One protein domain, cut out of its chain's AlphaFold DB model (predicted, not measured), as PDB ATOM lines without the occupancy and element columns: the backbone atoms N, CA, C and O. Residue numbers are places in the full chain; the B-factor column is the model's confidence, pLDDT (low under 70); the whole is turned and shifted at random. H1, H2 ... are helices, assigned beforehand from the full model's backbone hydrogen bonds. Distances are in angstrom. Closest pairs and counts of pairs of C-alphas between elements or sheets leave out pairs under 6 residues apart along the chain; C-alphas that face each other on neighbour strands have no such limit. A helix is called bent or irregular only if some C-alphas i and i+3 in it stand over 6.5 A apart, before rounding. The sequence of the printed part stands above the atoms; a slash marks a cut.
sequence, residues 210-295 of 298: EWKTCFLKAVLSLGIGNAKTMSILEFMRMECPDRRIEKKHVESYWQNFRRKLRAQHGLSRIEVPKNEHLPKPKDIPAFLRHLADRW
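This is residues 210 to 295 of the 298 residues of an uncharacterized protein of Giardia intestinalis (strain ATCC 50803 / WB clone C6) (UniProt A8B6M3). One long helix, H3, runs along one side, and three shorter helices, H2, H1 and H4, follow one another on its other side, with H1 between H2 and H4. H2 crosses the first part of H3 and packs on residues 247 to 254, H1 packs on H2, and H4 packs on H1 alone, while the long link of residues 266 to 285 leads from the end of H3 over to H4. The printed part has 86 residues with four named helices in the order H1, H2, H3, H4 and no named strand, and its class is all helix. The whole is compact, with a radius of gyration of the C-alphas of 12.5 A, and spans 37 by 28 by 18 A.

The longest helix by residues is H3, residues 247 to 265. H2, residues 229 to 239, touches H3, and H3 touches H2 with residues 247 to 254 alone. The closest C-alphas of these two helices are those of Thr 229 and Glu 251, 5.6 A apart. Their lines stand at 71 degrees, only just about perpendicular. H1, residues 210 to 222, touches H2, with the closest C-alphas, those of Ala 218 and Ile 232, 5.4 A apart. H1 and H2 run opposite ways at a steep tilt of 64 degrees, and their centres are 8.9 A apart. H1 and H3 are near each other, with 7 pairs of C-alphas within 10 A but no pair within 8 A. H4, residues 286 to 295, touches H1, and H1 touches H4 with residues 217 to 221 alone. The closest C-alphas of H1 and H4 are those of Leu 220 and Ala 292, 6.1 A apart. H1 and H4 run the same way at a shallow tilt of 20 degrees, and their centres are 11.0 A apart. H4 is apart from H2 and also from H3. The packing of the helices is mostly crossed, but only just: of the 3 pairs that touch, 1 is at a shallow tilt. In H1, H2 and H3 every O i to N i+4 pair is within hydrogen-bond range; in H4 it is 2 of 6, beside 5 of 7 O i to N i+3 pairs.

H3 begins with C-alpha 247 at (-2.161, 18.809, 27.039) and ends with C-alpha 265 at (1.557, 9.777, 2.041), a length of 26.8 A. H1, residues 210 to 222, begins with C-alpha 210 at (-15.457, 21.823, 16.692) and is 18.2 A long. H2, residues 229 to 239, is 15.5 A long. H4, residues 286 to 295, is 15.3 A from first to last C-alpha and ends with C-alpha 295 at (0.720, 27.576, 4.159). H4 is irregular: C-alphas 287 and 290 are 7.0 A apart, and its line is a rough one.

The two C-alphas farthest apart, those of Asp 242 and Gly 266, are 37.5 A apart. The C-alphas of the first and last printed residues, Glu 210 and Trp 295, are 21.3 A apart. The printed part has no cut. The links from H1 to H2, with 6 residues, and from H2 to H3, with 7, are short. The link from H3 to H4 is long, with 20 residues, 266 to 285, whose C-alphas lie 9 to 19 A from the mean of the C-alphas. The mean pLDDT of the printed part is 78.7. The model's confidence is under 70 at 19 residues, 275 to 276 and 279 to 295, and the mean of H4 is 61.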
ATOM      1  N   GLU A 210     -16.038  20.543  16.289       77.38
ATOM      2  CA  GLU A 210     -15.457  21.823  16.692       77.38
ATOM      3  C   GLU A 210     -14.021  21.680  17.219       77.38
ATOM      4  O   GLU A 210     -13.159  22.477  16.856       77.38
ATOM      5  N   TRP A 211     -13.704  20.641  18.005       83.50
ATOM      6  CA  TRP A 211     -12.331  20.415  18.491       83.50
ATOM      7  C   TRP A 211     -11.396  20.083  17.344       83.50
ATOM      8  O   TRP A 211     -10.290  20.619  17.269       83.50
ATOM      9  N   LYS A 212     -11.853  19.222  16.428       83.88
ATOM     10  CA  LYS A 212     -11.102  18.881  15.216       83.88
ATOM     11  C   LYS A 212     -10.839  20.131  14.380       83.88
ATOM     12  O   LYS A 212      -9.735  20.303  13.876       83.88
ATOM     13  N   THR A 213     -11.825  21.019  14.297       81.81
ATOM     14  CA  THR A 213     -11.723  22.306  13.607       81.81
ATOM     15  C   THR A 213     -10.715  23.245  14.275       81.81
ATOM     16  O   THR A 213      -9.803  23.709  13.591       81.81
ATOM     17  N   CYS A 214     -10.823  23.506  15.589       84.56
ATOM     18  CA  CYS A 214      -9.876  24.367  16.322       84.56
ATOM     19  C   CYS A 214      -8.444  23.805  16.226       84.56
ATOM     20  O   CYS A 214      -7.480  24.546  16.044       84.56
ATOM     21  N   PHE A 215      -8.299  22.480  16.302       89.81
ATOM     22  CA  PHE A 215      -7.012  21.808  16.160       89.81
ATOM     23  C   PHE A 215      -6.434  21.959  14.754       89.81
ATOM     24  O   PHE A 215      -5.263  22.300  14.607       89.81
ATOM     25  N   LEU A 216      -7.243  21.738  13.715       85.69
ATOM     26  CA  LEU A 216      -6.788  21.880  12.336       85.69
ATOM     27  C   LEU A 216      -6.397  23.332  12.042       85.69
ATOM     28  O   LEU A 216      -5.340  23.557  11.464       85.69
ATOM     29  N   LYS A 217      -7.172  24.316  12.521       83.88
ATOM     30  CA  LYS A 217      -6.785  25.738  12.490       83.88
ATOM     31  C   LYS A 217      -5.422  25.975  13.126       83.88
ATOM     32  O   LYS A 217      -4.594  26.648  12.520       83.88
ATOM     33  N   ALA A 218      -5.190  25.428  14.319       88.38
ATOM     34  CA  ALA A 218      -3.930  25.589  15.037       88.38
ATOM     35  C   ALA A 218      -2.753  24.994  14.254       88.38
ATOM     36  O   ALA A 218      -1.737  25.657  14.064       88.38
ATOM     37  N   VAL A 219      -2.902  23.767  13.749       87.00
ATOM     38  CA  VAL A 219      -1.861  23.088  12.963       87.00
ATOM     39  C   VAL A 219      -1.577  23.831  11.659       87.00
ATOM     40  O   VAL A 219      -0.412  24.006  11.311       87.00
ATOM     41  N   LEU A 220      -2.616  24.302  10.965       80.38
ATOM     42  CA  LEU A 220      -2.462  25.094   9.745       80.38
ATOM     43  C   LEU A 220      -1.804  26.445  10.034       80.38
ATOM     44  O   LEU A 220      -0.928  26.849   9.288       80.38
ATOM     45  N   SER A 221      -2.168  27.117  11.127       78.69
ATOM     46  CA  SER A 221      -1.619  28.437  11.477       78.69
ATOM     47  C   SER A 221      -0.166  28.380  11.951       78.69
ATOM     48  O   SER A 221       0.565  29.348  11.772       78.69
ATOM     49  N   LEU A 222       0.248  27.270  12.571       80.94
ATOM     50  CA  LEU A 222       1.614  27.059  13.066       80.94
ATOM     51  C   LEU A 222       2.544  26.417  12.023       80.94
ATOM     52  O   LEU A 222       3.765  26.478  12.180       80.94
ATOM     53  N   GLY A 223       1.984  25.774  10.997       76.62
ATOM     54  CA  GLY A 223       2.708  24.906  10.070       76.62
ATOM     55  C   GLY A 223       2.983  23.526  10.678       76.62
ATOM     56  O   GLY A 223       3.449  23.394  11.813       76.62
ATOM     57  N   ILE A 224       2.726  22.459   9.919       80.00
ATOM     58  CA  ILE A 224       2.686  21.089  10.463       80.00
ATOM     59  C   ILE A 224       4.051  20.608  10.996       80.00
ATOM     60  O   ILE A 224       4.104  19.892  11.996       80.00
ATOM     61  N   GLY A 225       5.153  21.047  10.376       71.62
ATOM     62  CA  GLY A 225       6.519  20.709  10.796       71.62
ATOM     63  C   GLY A 225       6.971  21.430  12.071       71.62
ATOM     64  O   GLY A 225       7.777  20.892  12.829       71.62
ATOM     65  N   ASN A 226       6.411  22.612  12.343       75.88
ATOM     66  CA  ASN A 226       6.754  23.446  13.499       75.88
ATOM     67  C   ASN A 226       5.751  23.304  14.654       75.88
ATOM     68  O   ASN A 226       6.044  23.696  15.787       75.88
ATOM     69  N   ALA A 227       4.577  22.723  14.392       83.12
ATOM     70  CA  ALA A 227       3.507  22.573  15.365       83.12
ATOM     71  C   ALA A 227       3.906  21.619  16.510       83.12
ATOM     72  O   ALA A 227       3.918  20.388  16.392       83.12
ATOM     73  N   LYS A 228       4.219  22.203  17.672       89.38
ATOM     74  CA  LYS A 228       4.431  21.479  18.932       89.38
ATOM     75  C   LYS A 228       3.123  21.391  19.711       89.38
ATOM     76  O   LYS A 228       2.314  22.311  19.685       89.38
ATOM     77  N   THR A 229       2.958  20.318  20.485       90.88
ATOM     78  CA  THR A 229       1.760  20.072  21.307       90.88
ATOM     79  C   THR A 229       1.366  21.274  22.173       90.88
ATOM     80  O   THR A 229       0.189  21.600  22.253       90.88
ATOM     81  N   MET A 230       2.338  21.942  22.808       92.00
ATOM     82  CA  MET A 230       2.069  23.108  23.660       92.00
ATOM     83  C   MET A 230       1.599  24.321  22.858       92.00
ATOM     84  O   MET A 230       0.619  24.942  23.240       92.00
ATOM     85  N   SER A 231       2.221  24.597  21.712       90.38
ATOM     86  CA  SER A 231       1.821  25.698  20.828       90.38
ATOM     87  C   SER A 231       0.419  25.480  20.252       90.38
ATOM     88  O   SER A 231      -0.380  26.409  20.194       90.38
ATOM     89  N   ILE A 232       0.084  24.235  19.889       91.00
ATOM     90  CA  ILE A 232      -1.274  23.865  19.463       91.00
ATOM     91  C   ILE A 232      -2.265  24.085  20.613       91.00
ATOM     92  O   ILE A 232      -3.329  24.659  20.406       91.00
ATOM     93  N   LEU A 233      -1.920  23.647  21.828       91.75
ATOM     94  CA  LEU A 233      -2.766  23.814  23.008       91.75
ATOM     95  C   LEU A 233      -3.018  25.292  23.334       91.75
ATOM     96  O   LEU A 233      -4.154  25.663  23.616       91.75
ATOM     97  N   GLU A 234      -1.978  26.122  23.302       90.62
ATOM     98  CA  GLU A 234      -2.071  27.570  23.516       90.62
ATOM     99  C   GLU A 234      -2.980  28.219  22.472       90.62
ATOM    100  O   GLU A 234      -3.909  28.939  22.836       90.62
ATOM    101  N   PHE A 235      -2.792  27.886  21.192       90.38
ATOM    102  CA  PHE A 235      -3.651  28.372  20.115       90.38
ATOM    103  C   PHE A 235      -5.115  27.962  20.318       90.38
ATOM    104  O   PHE A 235      -6.015  28.795  20.243       90.38
ATOM    105  N   MET A 236      -5.364  26.687  20.633       88.12
ATOM    106  CA  MET A 236      -6.719  26.181  20.865       88.12
ATOM    107  C   MET A 236      -7.396  26.848  22.067       88.12
ATOM    108  O   MET A 236      -8.605  27.049  22.033       88.12
ATOM    109  N   ARG A 237      -6.646  27.209  23.115       88.06
ATOM    110  CA  ARG A 237      -7.185  27.935  24.278       88.06
ATOM    111  C   ARG A 237      -7.526  29.389  23.970       88.06
ATOM    112  O   ARG A 237      -8.420  29.925  24.608       88.06
ATOM    113  N   MET A 238      -6.831  30.018  23.024       85.88
ATOM    114  CA  MET A 238      -7.153  31.380  22.588       85.88
ATOM    115  C   MET A 238      -8.383  31.411  21.679       85.88
ATOM    116  O   MET A 238      -9.267  32.233  21.885       85.88
ATOM    117  N   GLU A 239      -8.461  30.509  20.697       82.12
ATOM    118  CA  GLU A 239      -9.594  30.452  19.757       82.12
ATOM    119  C   GLU A 239     -10.859  29.847  20.378       82.12
ATOM    120  O   GLU A 239     -11.967  30.208  19.993       82.12
ATOM    121  N   CYS A 240     -10.708  28.906  21.313       77.25
ATOM    122  CA  CYS A 240     -11.812  28.126  21.872       77.25
ATOM    123  C   CYS A 240     -11.738  28.147  23.427       77.25
ATOM    124  O   CYS A 240     -11.548  27.093  24.045       77.25
ATOM    125  N   PRO A 241     -11.855  29.336  24.073       74.75
ATOM    126  CA  PRO A 241     -11.517  29.562  25.490       74.75
ATOM    127  C   PRO A 241     -12.444  28.866  26.492       74.75
ATOM    128  O   PRO A 241     -12.002  28.479  27.574       74.75
ATOM    129  N   ASP A 242     -13.704  28.632  26.126       72.25
ATOM    130  CA  ASP A 242     -14.695  28.000  27.010       72.25
ATOM    131  C   ASP A 242     -14.472  26.492  27.190       72.25
ATOM    132  O   ASP A 242     -15.149  25.821  27.977       72.25
ATOM    133  N   ARG A 243     -13.512  25.920  26.455       70.69
ATOM    134  CA  ARG A 243     -13.281  24.481  26.418       70.69
ATOM    135  C   ARG A 243     -12.084  24.088  27.279       70.69
ATOM    136  O   ARG A 243     -10.957  24.543  27.095       70.69
ATOM    137  N   ARG A 244     -12.311  23.152  28.206       79.00
ATOM    138  CA  ARG A 244     -11.263  22.574  29.066       79.00
ATOM    139  C   ARG A 244     -10.416  21.568  28.286       79.00
ATOM    140  O   ARG A 244     -10.588  20.358  28.405       79.00
ATOM    141  N   ILE A 245      -9.496  22.080  27.474       82.62
ATOM    142  CA  ILE A 245      -8.545  21.258  26.722       82.62
ATOM    143  C   ILE A 245      -7.269  21.068  27.550       82.62
ATOM    144  O   ILE A 245      -6.611  22.021  27.991       82.62
ATOM    145  N   GLU A 246      -6.912  19.802  27.750       87.56
ATOM    146  CA  GLU A 246      -5.685  19.390  28.419       87.56
ATOM    147  C   GLU A 246      -4.597  19.023  27.411       87.56
ATOM    148  O   GLU A 246      -4.867  18.512  26.322       87.56
ATOM    149  N   LYS A 247      -3.337  19.191  27.829       90.50
ATOM    150  CA  LYS A 247      -2.161  18.809  27.039       90.50
ATOM    151  C   LYS A 247      -2.244  17.365  26.539       90.50
ATOM    152  O   LYS A 247      -1.997  17.123  25.364       90.50
ATOM    153  N   LYS A 248      -2.640  16.423  27.404       89.62
ATOM    154  CA  LYS A 248      -2.718  14.988  27.075       89.62
ATOM    155  C   LYS A 248      -3.672  14.696  25.910       89.62
ATOM    156  O   LYS A 248      -3.396  13.819  25.094       89.62
ATOM    157  N   HIS A 249      -4.765  15.456  25.798       86.81
ATOM    158  CA  HIS A 249      -5.747  15.298  24.725       86.81
ATOM    159  C   HIS A 249      -5.164  15.748  23.385       86.81
ATOM    160  O   HIS A 249      -5.255  15.018  22.398       86.81
ATOM    161  N   VAL A 250      -4.511  16.915  23.372       90.00
ATOM    162  CA  VAL A 250      -3.830  17.448  22.182       90.00
ATOM    163  C   VAL A 250      -2.678  16.538  21.768       90.00
ATOM    164  O   VAL A 250      -2.514  16.257  20.588       90.00
ATOM    165  N   GLU A 251      -1.907  16.026  22.727       92.38
ATOM    166  CA  GLU A 251      -0.760  15.157  22.466       92.38
ATOM    167  C   GLU A 251      -1.169  13.839  21.805       92.38
ATOM    168  O   GLU A 251      -0.640  13.485  20.748       92.38
ATOM    169  N   SER A 252      -2.152  13.148  22.390       89.69
ATOM    170  CA  SER A 252      -2.690  11.899  21.846       89.69
ATOM    171  C   SER A 252      -3.262  12.100  20.439       89.69
ATOM    172  O   SER A 252      -2.976  11.325  19.519       89.69
ATOM    173  N   TYR A 253      -4.024  13.179  20.235       90.19
ATOM    174  CA  TYR A 253      -4.610  13.478  18.934       90.19
ATOM    175  C   TYR A 253      -3.551  13.854  17.895       90.19
ATOM    176  O   TYR A 253      -3.589  13.352  16.774       90.19
ATOM    177  N   TRP A 254      -2.552  14.652  18.272       90.81
ATOM    178  CA  TRP A 254      -1.465  15.059  17.384       90.81
ATOM    179  C   TRP A 254      -0.604  13.884  16.918       90.81
ATOM    180  O   TRP A 254      -0.245  13.795  15.741       90.81
ATOM    181  N   GLN A 255      -0.291  12.945  17.814       88.88
ATOM    182  CA  GLN A 255       0.422  11.719  17.448       88.88
ATOM    183  C   GLN A 255      -0.394  10.866  16.467       88.88
ATOM    184  O   GLN A 255       0.136  10.423  15.444       88.88
ATOM    185  N   ASN A 256      -1.691  10.686  16.737       87.69
ATOM    186  CA  ASN A 256      -2.596   9.955  15.850       87.69
ATOM    187  C   ASN A 256      -2.754  10.630  14.482       87.69
ATOM    188  O   ASN A 256      -2.749   9.943  13.460       87.69
ATOM    189  N   PHE A 257      -2.854  11.958  14.456       86.38
ATOM    190  CA  PHE A 257      -2.954  12.754  13.238       86.38
ATOM    191  C   PHE A 257      -1.707  12.592  12.363       86.38
ATOM    192  O   PHE A 257      -1.822  12.199  11.202       86.38
ATOM    193  N   ARG A 258      -0.505  12.760  12.933       87.38
ATOM    194  CA  ARG A 258       0.753  12.531  12.202       87.38
ATOM    195  C   ARG A 258       0.878  11.092  11.712       87.38
ATOM    196  O   ARG A 258       1.304  10.871  10.585       87.38
ATOM    197  N   ARG A 259       0.477  10.101  12.515       84.88
ATOM    198  CA  ARG A 259       0.473   8.692  12.089       84.88
ATOM    199  C   ARG A 259      -0.414   8.472  10.860       84.88
ATOM    200  O   ARG A 259       0.037   7.818   9.926       84.88
ATOM    201  N   LYS A 260      -1.632   9.026  10.854       84.62
ATOM    202  CA  LYS A 260      -2.557   8.923   9.714       84.62
ATOM    203  C   LYS A 260      -1.995   9.592   8.464       84.62
ATOM    204  O   LYS A 260      -2.000   8.967   7.411       84.62
ATOM    205  N   LEU A 261      -1.451  10.801   8.594       81.94
ATOM    206  CA  LEU A 261      -0.848  11.506   7.463       81.94
ATOM    207  C   LEU A 261       0.332  10.739   6.862       81.94
ATOM    208  O   LEU A 261       0.425  10.604   5.648       81.94
ATOM    209  N   ARG A 262       1.200  10.154   7.694       83.88
ATOM    210  CA  ARG A 262       2.312   9.338   7.187       83.88
ATOM    211  C   ARG A 262       1.840   8.120   6.409       83.88
ATOM    212  O   ARG A 262       2.382   7.848   5.349       83.88
ATOM    213  N   ALA A 263       0.813   7.430   6.903       81.56
ATOM    214  CA  ALA A 263       0.236   6.287   6.202       81.56
ATOM    215  C   ALA A 263      -0.390   6.690   4.855       81.56
ATOM    216  O   ALA A 263      -0.230   5.972   3.875       81.56
ATOM    217  N   GLN A 264      -1.056   7.848   4.792       81.50
ATOM    218  CA  GLN A 264      -1.668   8.361   3.560       81.50
ATOM    219  C   GLN A 264      -0.637   8.756   2.499       81.50
ATOM    220  O   GLN A 264      -0.892   8.595   1.310       81.50
ATOM    221  N   HIS A 265       0.519   9.259   2.929       78.62
ATOM    222  CA  HIS A 265       1.557   9.777   2.041       78.62
ATOM    223  C   HIS A 265       2.782   8.858   1.903       78.62
ATOM    224  O   HIS A 265       3.777   9.257   1.310       78.62
ATOM    225  N   GLY A 266       2.732   7.635   2.442       82.56
ATOM    226  CA  GLY A 266       3.836   6.671   2.347       82.56
ATOM    227  C   GLY A 266       5.122   7.098   3.068       82.56
ATOM    228  O   GLY A 266       6.203   6.643   2.707       82.56
ATOM    229  N   LEU A 267       5.022   7.970   4.076       82.00
ATOM    230  CA  LEU A 267       6.177   8.490   4.811       82.00
ATOM    231  C   LEU A 267       6.701   7.482   5.835       82.00
ATOM    232  O   LEU A 267       5.939   6.724   6.447       82.00
ATOM    233  N   SER A 268       8.008   7.530   6.098       79.38
ATOM    234  CA  SER A 268       8.627   6.637   7.081       79.38
ATOM    235  C   SER A 268       8.152   6.929   8.514       79.38
ATOM    236  O   SER A 268       7.734   8.037   8.857       79.38
ATOM    237  N   ARG A 269       8.259   5.946   9.420       75.44
ATOM    238  CA  ARG A 269       7.807   6.070  10.825       75.44
ATOM    239  C   ARG A 269       8.509   7.185  11.617       75.44
ATOM    240  O   ARG A 269       8.015   7.563  12.680       75.44
ATOM    241  N   ILE A 270       9.640   7.695  11.150       79.00
ATOM    242  CA  ILE A 270      10.435   8.716  11.851       79.00
ATOM    243  C   ILE A 270      10.284  10.084  11.177       79.00
ATOM    244  O   ILE A 270      10.486  11.118  11.808       79.00
ATOM    245  N   GLU A 271       9.847  10.103   9.924       75.31
ATOM    246  CA  GLU A 271       9.715  11.322   9.147       75.31
ATOM    247  C   GLU A 271       8.603  12.221   9.686       75.31
ATOM    248  O   GLU A 271       7.521  11.766  10.084       75.31
ATOM    249  N   VAL A 272       8.904  13.516   9.747       75.75
ATOM    250  CA  VAL A 272       7.953  14.549  10.144       75.75
ATOM    251  C   VAL A 272       7.188  14.959   8.888       75.75
ATOM    252  O   VAL A 272       7.825  15.403   7.933       75.75
ATOM    253  N   PRO A 273       5.848  14.824   8.862       75.12
ATOM    254  CA  PRO A 273       5.053  15.321   7.748       75.12
ATOM    255  C   PRO A 273       5.366  16.796   7.494       75.12
ATOM    256  O   PRO A 273       5.438  17.581   8.436       75.12
ATOM    257  N   LYS A 274       5.571  17.152   6.230       76.31
ATOM    258  CA  LYS A 274       5.694  18.539   5.743       76.31
ATOM    259  C   LYS A 274       4.336  19.102   5.315       76.31
ATOM    260  O   LYS A 274       3.385  18.335   5.181       76.31
ATOM    261  N   ASN A 275       4.259  20.411   5.065       67.00
ATOM    262  CA  ASN A 275       3.015  21.101   4.692       67.00
ATOM    263  C   ASN A 275       2.346  20.498   3.444       67.00
ATOM    264  O   ASN A 275       1.125  20.418   3.396       67.00
ATOM    265  N   GLU A 276       3.125  19.972   2.495       69.31
ATOM    266  CA  GLU A 276       2.634  19.267   1.296       69.31
ATOM    267  C   GLU A 276       1.795  18.007   1.593       69.31
ATOM    268  O   GLU A 276       1.015  17.561   0.754       69.31
ATOM    269  N   HIS A 277       1.929  17.444   2.797       71.00
ATOM    270  CA  HIS A 277       1.205  16.256   3.256       71.00
ATOM    271  C   HIS A 277      -0.073  16.603   4.023       71.00
ATOM    272  O   HIS A 277      -0.677  15.737   4.651       71.00
ATOM    273  N   LEU A 278      -0.458  17.877   4.072       70.06
ATOM    274  CA  LEU A 278      -1.752  18.266   4.615       70.06
ATOM    275  C   LEU A 278      -2.875  17.893   3.631       70.06
ATOM    276  O   LEU A 278      -2.634  17.782   2.426       70.06
ATOM    277  N   PRO A 279      -4.119  17.714   4.119       65.38
ATOM    278  CA  PRO A 279      -5.266  17.478   3.249       65.38
ATOM    279  C   PRO A 279      -5.357  18.561   2.172       65.38
ATOM    280  O   PRO A 279      -5.094  19.736   2.444       65.38
ATOM    281  N   LYS A 280      -5.751  18.185   0.949       65.62
ATOM    282  CA  LYS A 280      -5.907  19.162  -0.135       65.62
ATOM    283  C   LYS A 280      -6.932  20.225   0.288       65.62
ATOM    284  O   LYS A 280      -7.891  19.888   0.983       65.62
ATOM    285  N   PRO A 281      -6.830  21.477  -0.197       60.66
ATOM    286  CA  PRO A 281      -7.783  22.543   0.135       60.66
ATOM    287  C   PRO A 281      -9.248  22.139  -0.069       60.66
ATOM    288  O   PRO A 281     -10.132  22.570   0.663       60.66
ATOM    289  N   LYS A 282      -9.509  21.268  -1.052       61.38
ATOM    290  CA  LYS A 282     -10.843  20.738  -1.360       61.38
ATOM    291  C   LYS A 282     -11.446  19.940  -0.196       61.38
ATOM    292  O   LYS A 282     -12.642  20.082   0.050       61.38
ATOM    293  N   ASP A 283     -10.614  19.203   0.534       63.34
ATOM    294  CA  ASP A 283     -10.990  18.338   1.661       63.34
ATOM    295  C   ASP A 283     -10.995  19.095   3.002       63.34
ATOM    296  O   ASP A 283     -11.491  18.600   4.014       63.34
ATOM    297  N   ILE A 284     -10.457  20.317   3.013       64.06
ATOM    298  CA  ILE A 284     -10.490  21.224   4.157       64.06
ATOM    299  C   ILE A 284     -11.836  21.972   4.148       64.06
ATOM    300  O   ILE A 284     -12.247  22.479   3.093       64.06
ATOM    301  N   PRO A 285     -12.532  22.080   5.301       61.16
ATOM    302  CA  PRO A 285     -13.764  22.856   5.406       61.16
ATOM    303  C   PRO A 285     -13.597  24.260   4.820       61.16
ATOM    304  O   PRO A 285     -12.584  24.911   5.064       61.16
ATOM    305  N   ALA A 286     -14.584  24.739   4.055       66.19
ATOM    306  CA  ALA A 286     -14.457  25.958   3.246       66.19
ATOM    307  C   ALA A 286     -13.971  27.181   4.045       66.19
ATOM    308  O   ALA A 286     -13.110  27.924   3.582       66.19
ATOM    309  N   PHE A 287     -14.441  27.328   5.286       59.62
ATOM    310  CA  PHE A 287     -14.046  28.416   6.182       59.62
ATOM    311  C   PHE A 287     -12.579  28.349   6.646       59.62
ATOM    312  O   PHE A 287     -12.058  29.341   7.139       59.62
ATOM    313  N   LEU A 288     -11.889  27.219   6.472       56.56
ATOM    314  CA  LEU A 288     -10.468  27.031   6.795       56.56
ATOM    315  C   LEU A 288      -9.546  27.083   5.576       56.56
ATOM    316  O   LEU A 288      -8.328  27.146   5.740       56.56
ATOM    317  N   ARG A 289     -10.101  27.084   4.357       67.75
ATOM    318  CA  ARG A 289      -9.309  27.058   3.117       67.75
ATOM    319  C   ARG A 289      -8.368  28.253   3.003       67.75
ATOM    320  O   ARG A 289      -7.197  28.062   2.731       67.75
ATOM    321  N   HIS A 290      -8.825  29.442   3.392       62.78
ATOM    322  CA  HIS A 290      -8.009  30.661   3.406       62.78
ATOM    323  C   HIS A 290      -6.765  30.597   4.328       62.78
ATOM    324  O   HIS A 290      -5.841  31.402   4.191       62.78
ATOM    325  N   LEU A 291      -6.737  29.681   5.306       59.94
ATOM    326  CA  LEU A 291      -5.549  29.398   6.123       59.94
ATOM    327  C   LEU A 291      -4.661  28.356   5.446       59.94
ATOM    328  O   LEU A 291      -3.444  28.514   5.430       59.94
ATOM    329  N   ALA A 292      -5.262  27.324   4.856       60.81
ATOM    330  CA  ALA A 292      -4.542  26.311   4.096       60.81
ATOM    331  C   ALA A 292      -3.810  26.913   2.885       60.81
ATOM    332  O   ALA A 292      -2.642  26.609   2.668       60.81
ATOM    333  N   ASP A 293      -4.450  27.834   2.164       64.50
ATOM    334  CA  ASP A 293      -3.895  28.498   0.980       64.50
ATOM    335  C   ASP A 293      -2.669  29.368   1.308       64.50
ATOM    336  O   ASP A 293      -1.817  29.581   0.451       64.50
ATOM    337  N   ARG A 294      -2.534  29.837   2.559       60.00
ATOM    338  CA  ARG A 294      -1.355  30.595   3.014       60.00
ATOM    339  C   ARG A 294      -0.129  29.719   3.275       60.00
ATOM    340  O   ARG A 294       0.988  30.217   3.163       60.00
ATOM    341  N   TRP A 295      -0.335  28.454   3.641       51.88
ATOM    342  CA  TRP A 295       0.720  27.576   4.159       51.88
ATOM    343  C   TRP A 295       1.061  26.398   3.252       51.88
ATOM    344  O   TRP A 295       2.199  25.953   3.263       51.88
TER     345      TRP A 295